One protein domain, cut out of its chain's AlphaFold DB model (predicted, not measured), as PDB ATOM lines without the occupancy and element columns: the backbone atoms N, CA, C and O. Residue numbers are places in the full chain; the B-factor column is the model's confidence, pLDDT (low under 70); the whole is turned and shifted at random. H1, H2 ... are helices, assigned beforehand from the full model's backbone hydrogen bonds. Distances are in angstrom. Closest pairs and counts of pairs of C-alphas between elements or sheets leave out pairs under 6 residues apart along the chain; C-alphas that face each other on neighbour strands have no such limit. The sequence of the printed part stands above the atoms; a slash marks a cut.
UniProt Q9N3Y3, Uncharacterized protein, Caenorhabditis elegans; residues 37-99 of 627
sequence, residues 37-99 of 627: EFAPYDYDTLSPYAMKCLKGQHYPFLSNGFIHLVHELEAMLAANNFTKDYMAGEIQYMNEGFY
ATOM      1  N   GLU A  37     221.697 200.121 139.712       52.04
ATOM      2  CA  GLU A  37     220.407 199.918 140.362       52.04
ATOM      3  C   GLU A  37     220.380 198.708 141.317       52.04
ATOM      4  O   GLU A  37     219.730 198.771 142.363       52.04
ATOM      5  N   PHE A  38     221.143 197.651 141.014       53.52
ATOM      6  CA  PHE A  38     221.274 196.463 141.859       53.52
ATOM      7  C   PHE A  38     222.668 196.416 142.477       53.52
ATOM      8  O   PHE A  38     223.592 195.812 141.929       53.52
ATOM      9  N   ALA A  39     222.832 197.048 143.641       60.52
ATOM     10  CA  ALA A  39     223.997 196.767 144.468       60.52
ATOM     11  C   ALA A  39     224.084 195.241 144.697       60.52
ATOM     12  O   ALA A  39     223.046 194.611 144.922       60.52
ATOM     13  N   PRO A  40     225.281 194.628 144.620       65.54
ATOM     14  CA  PRO A  40     225.430 193.207 144.901       65.54
ATOM     15  C   PRO A  40     224.906 192.923 146.312       65.54
ATOM     16  O   PRO A  40     225.439 193.435 147.295       65.54
ATOM     17  N   TYR A  41     223.831 192.142 146.391       74.68
ATOM     18  CA  TYR A  41     223.161 191.782 147.632       74.68
ATOM     19  C   TYR A  41     223.331 190.283 147.871       74.68
ATOM     20  O   TYR A  41     222.972 189.468 147.021       74.68
ATOM     21  N   ASP A  42     223.911 189.914 149.012       80.07
ATOM     22  CA  ASP A  42     224.137 188.515 149.368       80.07
ATOM     23  C   ASP A  42     222.883 187.915 150.018       80.07
ATOM     24  O   ASP A  42     222.659 188.016 151.225       80.07
ATOM     25  N   TYR A  43     222.040 187.297 149.191       81.64
ATOM     26  CA  TYR A  43     220.770 186.708 149.619       81.64
ATOM     27  C   TYR A  43     220.936 185.548 150.609       81.64
ATOM     28  O   TYR A  43     220.063 185.348 151.456       81.64
ATOM     29  N   ASP A  44     222.032 184.790 150.523       81.90
ATOM     30  CA  ASP A  44     222.231 183.604 151.358       81.90
ATOM     31  C   ASP A  44     222.584 183.982 152.803       81.90
ATOM     32  O   ASP A  44     222.154 183.300 153.740       81.90
ATOM     33  N   THR A  45     223.326 185.077 152.998       83.11
ATOM     34  CA  THR A  45     223.708 185.557 154.335       83.11
ATOM     35  C   THR A  45     222.722 186.570 154.909       83.11
ATOM     36  O   THR A  45     222.406 186.493 156.098       83.11
ATOM     37  N   LEU A  46     222.208 187.494 154.090       81.66
ATOM     38  CA  LEU A  46     221.373 188.609 154.551       81.66
ATOM     39  C   LEU A  46     219.874 188.298 154.545       81.66
ATOM     40  O   LEU A  46     219.101 189.037 155.153       81.66
ATOM     41  N   SER A  47     219.425 187.252 153.841       88.87
ATOM     42  CA  SER A  47     217.989 186.942 153.726       88.87
ATOM     43  C   SER A  47     217.639 185.450 153.861       88.87
ATOM     44  O   SER A  47     216.963 184.872 153.000       88.87
ATOM     45  N   PRO A  48     218.072 184.780 154.949       87.38
ATOM     46  CA  PRO A  48     217.820 183.358 155.160       87.38
ATOM     47  C   PRO A  48     216.335 182.981 155.280       87.38
ATOM     48  O   PRO A  48     215.978 181.872 154.869       87.38
ATOM     49  N   TYR A  49     215.462 183.824 155.844       86.68
ATOM     50  CA  TYR A  49     214.023 183.527 155.932       86.68
ATOM     51  C   TYR A  49     213.351 183.651 154.559       86.68
ATOM     52  O   TYR A  49     212.550 182.783 154.202       86.68
ATOM     53  N   ALA A  50     213.733 184.634 153.741       87.23
ATOM     54  CA  ALA A  50     213.283 184.742 152.353       87.23
ATOM     55  C   ALA A  50     213.719 183.524 151.524       87.23
ATOM     56  O   ALA A  50     212.897 182.904 150.845       87.23
ATOM     57  N   MET A  51     214.979 183.100 151.660       88.63
ATOM     58  CA  MET A  51     215.495 181.907 150.980       88.63
ATOM     59  C   MET A  51     214.803 180.619 151.447       88.63
ATOM     60  O   MET A  51     214.541 179.720 150.644       88.63
ATOM     61  N   LYS A  52     214.457 180.517 152.733       87.80
ATOM     62  CA  LYS A  52     213.640 179.416 153.266       87.80
ATOM     63  C   LYS A  52     212.211 179.444 152.723       87.80
ATOM     64  O   LYS A  52     211.692 178.388 152.362       87.80
ATOM     65  N   CYS A  53     211.600 180.622 152.599       86.63
ATOM     66  CA  CYS A  53     210.298 180.783 151.955       86.63
ATOM     67  C   CYS A  53     210.304 180.329 150.497       86.63
ATOM     68  O   CYS A  53     209.411 179.586 150.095       86.63
ATOM     69  N   LEU A  54     211.332 180.695 149.727       82.48
ATOM     70  CA  LEU A  54     211.497 180.234 148.345       82.48
ATOM     71  C   LEU A  54     211.657 178.710 148.247       82.48
ATOM     72  O   LEU A  54     211.193 178.100 147.289       82.48
ATOM     73  N   LYS A  55     212.246 178.075 149.267       87.61
ATOM     74  CA  LYS A  55     212.332 176.608 149.397       87.61
ATOM     75  C   LYS A  55     211.024 175.954 149.876       87.61
ATOM     76  O   LYS A  55     211.008 174.751 150.129       87.61
ATOM     77  N   GLY A  56     209.934 176.714 150.003       83.78
ATOM     78  CA  GLY A  56     208.605 176.223 150.376       83.78
ATOM     79  C   GLY A  56     208.285 176.296 151.871       83.78
ATOM     80  O   GLY A  56     207.253 175.776 152.297       83.78
ATOM     81  N   GLN A  57     209.131 176.926 152.693       85.84
ATOM     82  CA  GLN A  57     208.821 177.120 154.108       85.84
ATOM     83  C   GLN A  57     207.764 178.220 154.281       85.84
ATOM     84  O   GLN A  57     207.955 179.361 153.869       85.84
ATOM     85  N   HIS A  58     206.648 177.899 154.931       84.08
ATOM     86  CA  HIS A  58     205.584 178.864 155.193       84.08
ATOM     87  C   HIS A  58     205.685 179.431 156.614       84.08
ATOM     88  O   HIS A  58     205.712 178.674 157.588       84.08
ATOM     89  N   TYR A  59     205.679 180.761 156.743       82.61
ATOM     90  CA  TYR A  59     205.598 181.441 158.035       82.61
ATOM     91  C   TYR A  59     204.171 181.951 158.274       82.61
ATOM     92  O   TYR A  59     203.699 182.803 157.522       82.61
ATOM     93  N   PRO A  60     203.465 181.465 159.312       81.53
ATOM     94  CA  PRO A  60     202.158 181.995 159.678       81.53
ATOM     95  C   PRO A  60     202.213 183.505 159.932       81.53
ATOM     96  O   PRO A  60     203.190 184.008 160.492       81.53
ATOM     97  N   PHE A  61     201.145 184.213 159.564       76.41
ATOM     98  CA  PHE A  61     201.013 185.653 159.778       76.41
ATOM     99  C   PHE A  61     201.257 186.018 161.254       76.41
ATOM    100  O   PHE A  61     200.684 185.387 162.143       76.41
ATOM    101  N   LEU A  62     202.114 187.018 161.500       76.62
ATOM    102  CA  LEU A  62     202.571 187.470 162.831       76.62
ATOM    103  C   LEU A  62     203.391 186.452 163.645       76.62
ATOM    104  O   LEU A  62     203.664 186.682 164.821       76.62
ATOM    105  N   SER A  63     203.822 185.335 163.054       81.10
ATOM    106  CA  SER A  63     204.853 184.503 163.688       81.10
ATOM    107  C   SER A  63     206.201 185.231 163.694       81.10
ATOM    108  O   SER A  63     206.468 186.045 162.810       81.10
ATOM    109  N   ASN A  64     207.100 184.888 164.624       83.65
ATOM    110  CA  ASN A  64     208.463 185.437 164.619       83.65
ATOM    111  C   ASN A  64     209.148 185.250 163.257       83.65
ATOM    112  O   ASN A  64     209.824 186.151 162.781       83.65
ATOM    113  N   GLY A  65     208.925 184.111 162.590       84.21
ATOM    114  CA  GLY A  65     209.460 183.874 161.248       84.21
ATOM    115  C   GLY A  65     208.892 184.814 160.184       84.21
ATOM    116  O   GLY A  65     209.631 185.234 159.303       84.21
ATOM    117  N   PHE A  66     207.616 185.200 160.292       81.77
ATOM    118  CA  PHE A  66     207.011 186.201 159.412       81.77
ATOM    119  C   PHE A  66     207.580 187.597 159.678       81.77
ATOM    120  O   PHE A  66     207.888 188.309 158.733       81.77
ATOM    121  N   ILE A  67     207.774 187.972 160.945       81.34
ATOM    122  CA  ILE A  67     208.377 189.263 161.313       81.34
ATOM    123  C   ILE A  67     209.814 189.354 160.776       81.34
ATOM    124  O   ILE A  67     210.166 190.340 160.137       81.34
ATOM    125  N   HIS A  68     210.625 188.305 160.954       85.38
ATOM    126  CA  HIS A  68     211.975 188.255 160.384       85.38
ATOM    127  C   HIS A  68     211.966 188.296 158.853       85.38
ATOM    128  O   HIS A  68     212.748 189.040 158.274       85.38
ATOM    129  N   LEU A  69     211.051 187.572 158.199       86.66
ATOM    130  CA  LEU A  69     210.877 187.653 156.747       86.66
ATOM    131  C   LEU A  69     210.551 189.083 156.292       86.66
ATOM    132  O   LEU A  69     211.095 189.538 155.292       86.66
ATOM    133  N   VAL A  70     209.671 189.792 157.006       83.40
ATOM    134  CA  VAL A  70     209.329 191.189 156.693       83.40
ATOM    135  C   VAL A  70     210.558 192.085 156.824       83.40
ATOM    136  O   VAL A  70     210.840 192.825 155.889       83.40
ATOM    137  N   HIS A  71     211.336 191.967 157.901       80.67
ATOM    138  CA  HIS A  71     212.574 192.738 158.059       80.67
ATOM    139  C   HIS A  71     213.615 192.435 156.975       80.67
ATOM    140  O   HIS A  71     214.289 193.346 156.501       80.67
ATOM    141  N   GLU A  72     213.740 191.179 156.543       85.37
ATOM    142  CA  GLU A  72     214.619 190.821 155.425       85.37
ATOM    143  C   GLU A  72     214.133 191.406 154.099       85.37
ATOM    144  O   GLU A  72     214.935 191.909 153.314       85.37
ATOM    145  N   LEU A  73     212.821 191.378 153.848       83.57
ATOM    146  CA  LEU A  73     212.223 192.009 152.671       83.57
ATOM    147  C   LEU A  73     212.435 193.526 152.693       83.57
ATOM    148  O   LEU A  73     212.801 194.098 151.671       83.57
ATOM    149  N   GLU A  74     212.265 194.170 153.844       79.67
ATOM    150  CA  GLU A  74     212.543 195.597 154.027       79.67
ATOM    151  C   GLU A  74     214.023 195.921 153.786       79.67
ATOM    152  O   GLU A  74     214.319 196.863 153.053       79.67
ATOM    153  N   ALA A  75     214.953 195.123 154.320       78.09
ATOM    154  CA  ALA A  75     216.389 195.296 154.094       78.09
ATOM    155  C   ALA A  75     216.772 195.123 152.613       78.09
ATOM    156  O   ALA A  75     217.551 195.915 152.078       78.09
ATOM    157  N   MET A  76     216.175 194.144 151.921       78.97
ATOM    158  CA  MET A  76     216.350 193.959 150.475       78.97
ATOM    159  C   MET A  76     215.825 195.157 149.678       78.97
ATOM    160  O   MET A  76     216.501 195.642 148.768       78.97
ATOM    161  N   LEU A  77     214.636 195.661 150.019       73.23
ATOM    162  CA  LEU A  77     214.063 196.846 149.377       73.23
ATOM    163  C   LEU A  77     214.902 198.097 149.671       73.23
ATOM    164  O   LEU A  77     215.075 198.936 148.795       73.23
ATOM    165  N   ALA A  78     215.478 198.216 150.865       71.26
ATOM    166  CA  ALA A  78     216.369 199.318 151.209       71.26
ATOM    167  C   ALA A  78     217.733 199.238 150.502       71.26
ATOM    168  O   ALA A  78     218.408 200.256 150.390       71.26
ATOM    169  N   ALA A  79     218.166 198.068 150.024       70.97
ATOM    170  CA  ALA A  79     219.406 197.928 149.259       70.97
ATOM    171  C   ALA A  79     219.227 198.242 147.764       70.97
ATOM    172  O   ALA A  79     220.170 198.694 147.115       70.97
ATOM    173  N   ASN A  80     218.026 198.031 147.224       74.69
ATOM    174  CA  ASN A  80     217.709 198.319 145.830       74.69
ATOM    175  C   ASN A  80     217.573 199.839 145.613       74.69
ATOM    176  O   ASN A  80     216.831 200.529 146.316       74.69
ATOM    177  N   ASN A  81     218.322 200.386 144.652       68.28
ATOM    178  CA  ASN A  81     218.319 201.829 144.408       68.28
ATOM    179  C   ASN A  81     216.999 202.289 143.783       68.28
ATOM    180  O   ASN A  81     216.482 203.327 144.175       68.28
ATOM    181  N   PHE A  82     216.369 201.467 142.938       68.48
ATOM    182  CA  PHE A  82     215.062 201.791 142.360       68.48
ATOM    183  C   PHE A  82     213.998 202.047 143.434       68.48
ATOM    184  O   PHE A  82     213.177 202.956 143.324       68.48
ATOM    185  N   THR A  83     213.994 201.243 144.495       67.56
ATOM    186  CA  THR A  83     213.060 201.406 145.614       67.56
ATOM    187  C   THR A  83     213.382 202.629 146.455       67.56
ATOM    188  O   THR A  83     212.445 203.270 146.928       67.56
ATOM    189  N   LYS A  84     214.657 203.012 146.599       68.66
ATOM    190  CA  LYS A  84     215.016 204.302 147.209       68.66
ATOM    191  C   LYS A  84     214.492 205.466 146.379       68.66
ATOM    192  O   LYS A  84     213.840 206.340 146.942       68.66
ATOM    193  N   ASP A  85     214.692 205.435 145.068       67.03
ATOM    194  CA  ASP A  85     214.257 206.493 144.151       67.03
ATOM    195  C   ASP A  85     212.722 206.587 144.112       67.03
ATOM    196  O   ASP A  85     212.146 207.678 144.102       67.03
ATOM    197  N   TYR A  86     212.031 205.442 144.166       69.48
ATOM    198  CA  TYR A  86     210.577 205.385 144.319       69.48
ATOM    199  C   TYR A  86     210.116 206.031 145.631       69.48
ATOM    200  O   TYR A  86     209.233 206.887 145.614       69.48
ATOM    201  N   MET A  87     210.715 205.645 146.765       64.29
ATOM    202  CA  MET A  87     210.364 206.173 148.090       64.29
ATOM    203  C   MET A  87     210.710 207.659 148.236       64.29
ATOM    204  O   MET A  87     209.977 208.395 148.891       64.29
ATOM    205  N   ALA A  88     211.779 208.121 147.588       67.41
ATOM    206  CA  ALA A  88     212.143 209.531 147.501       67.41
ATOM    207  C   ALA A  88     211.210 210.338 146.572       67.41
ATOM    208  O   ALA A  88     211.332 211.560 146.475       67.41
ATOM    209  N   GLY A  89     210.272 209.675 145.885       67.60
ATOM    210  CA  GLY A  89     209.339 210.304 144.957       67.60
ATOM    211  C   GLY A  89     209.973 210.706 143.625       67.60
ATOM    212  O   GLY A  89     209.334 211.411 142.847       67.60
ATOM    213  N   GLU A  90     211.197 210.265 143.320       68.93
ATOM    214  CA  GLU A  90     211.878 210.596 142.062       68.93
ATOM    215  C   GLU A  90     211.163 209.982 140.862       68.93
ATOM    216  O   GLU A  90     210.980 210.644 139.843       68.93
ATOM    217  N   ILE A  91     210.672 208.750 141.003       69.05
ATOM    218  CA  ILE A  91     209.883 208.092 139.954       69.05
ATOM    219  C   ILE A  91     208.563 208.832 139.718       69.05
ATOM    220  O   ILE A  91     208.155 209.015 138.570       69.05
ATOM    221  N   GLN A  92     207.900 209.282 140.787       67.07
ATOM    222  CA  GLN A  92     206.672 210.063 140.663       67.07
ATOM    223  C   GLN A  92     206.948 211.412 139.995       67.07
ATOM    224  O   GLN A  92     206.239 211.777 139.063       67.07
ATOM    225  N   TYR A  93     208.027 212.096 140.374       70.30
ATOM    226  CA  TYR A  93     208.457 213.328 139.719       70.30
ATOM    227  C   TYR A  93     208.765 213.122 138.229       70.30
ATOM    228  O   TYR A  93     208.306 213.903 137.398       70.30
ATOM    229  N   MET A  94     209.481 212.055 137.866       66.63
ATOM    230  CA  MET A  94     209.783 211.734 136.466       66.63
ATOM    231  C   MET A  94     208.522 211.455 135.632       66.63
ATOM    232  O   MET A  94     208.514 211.740 134.436       66.63
ATOM    233  N   ASN A  95     207.464 210.912 136.242       72.48
ATOM    234  CA  ASN A  95     206.215 210.583 135.550       72.48
ATOM    235  C   ASN A  95     205.201 211.741 135.527       72.48
ATOM    236  O   ASN A  95     204.538 211.947 134.514       72.48
ATOM    237  N   GLU A  96     205.049 212.464 136.638       77.71
ATOM    238  CA  GLU A  96     203.953 213.416 136.877       77.71
ATOM    239  C   GLU A  96     204.429 214.881 136.961       77.71
ATOM    240  O   GLU A  96     203.618 215.802 136.875       77.71
ATOM    241  N   GLY A  97     205.738 215.118 137.101       73.41
ATOM    242  CA  GLY A  97     206.347 216.454 137.156       73.41
ATOM    243  C   GLY A  97     206.249 217.162 138.512       73.41
ATOM    244  O   GLY A  97     206.692 218.305 138.634       73.41
ATOM    245  N   PHE A  98     205.695 216.514 139.538       69.80
ATOM    246  CA  PHE A  98     205.612 217.043 140.901       69.80
ATOM    247  C   PHE A  98     206.046 215.998 141.933       69.80
ATOM    248  O   PHE A  98     205.925 214.796 141.710       69.80
ATOM    249  N   TYR A  99     206.576 216.466 143.065       67.56
ATOM    250  CA  TYR A  99     206.942 215.606 144.190       67.56
ATOM    251  C   TYR A  99     205.752 215.438 145.152       67.56
ATOM    252  O   TYR A  99     205.041 216.415 145.397       67.56
TER     253      TYR A  99
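This is residues 37 to 99 of the 627 residues of an uncharacterized protein of Caenorhabditis elegans (UniProt Q9N3Y3). A long helix, H3, has the short H2 packed crosswise on it and small H1 close by, while H4 turns off at the corner after H3 and leads out to H5. The 63 printed residues include five named helices, H1 to H5 in chain order, and no named strand; the class is all helix. The whole is loose and elongated, with a radius of gyration of the C-alphas of 14.8 A and spans of 43 by 26 by 15 A.

H3, residues 64 to 79, runs 22.6 A from C-alpha 64 at (208.463, 185.437, 164.619). H1 is residues 43 to 46, 5.3 A; H2 is 48 to 54, 9.8 A; H4 is 81 to 87, 9.8 A; H5 is 90 to 96, 9.9 A, ending at C-alpha 96 (203.953, 213.416, 136.877).

H3 and H2 touch, about perpendicular at 84 degrees; their closest C-alphas, Tyr 49 and Leu 69, are 5.3 A apart. H3, with residues 77 to 78 alone, and H4 only just touch, only at the corner, with 3 pairs of C-alphas within 8 A, the closest Leu 77 and Thr 83 at 6.0 A. H5 is close to but not clearly touching H4. Every O i to N i+4 pair is within hydrogen-bond range in H2, H3, H4 and H5.

The farthest C-alphas, Gln 57 and Gly 97, are 42.9 A apart. The printed part has no cut and no long link. Residues 37 to 40, 81 to 92, 94 and 98 to 99 have pLDDT under 70.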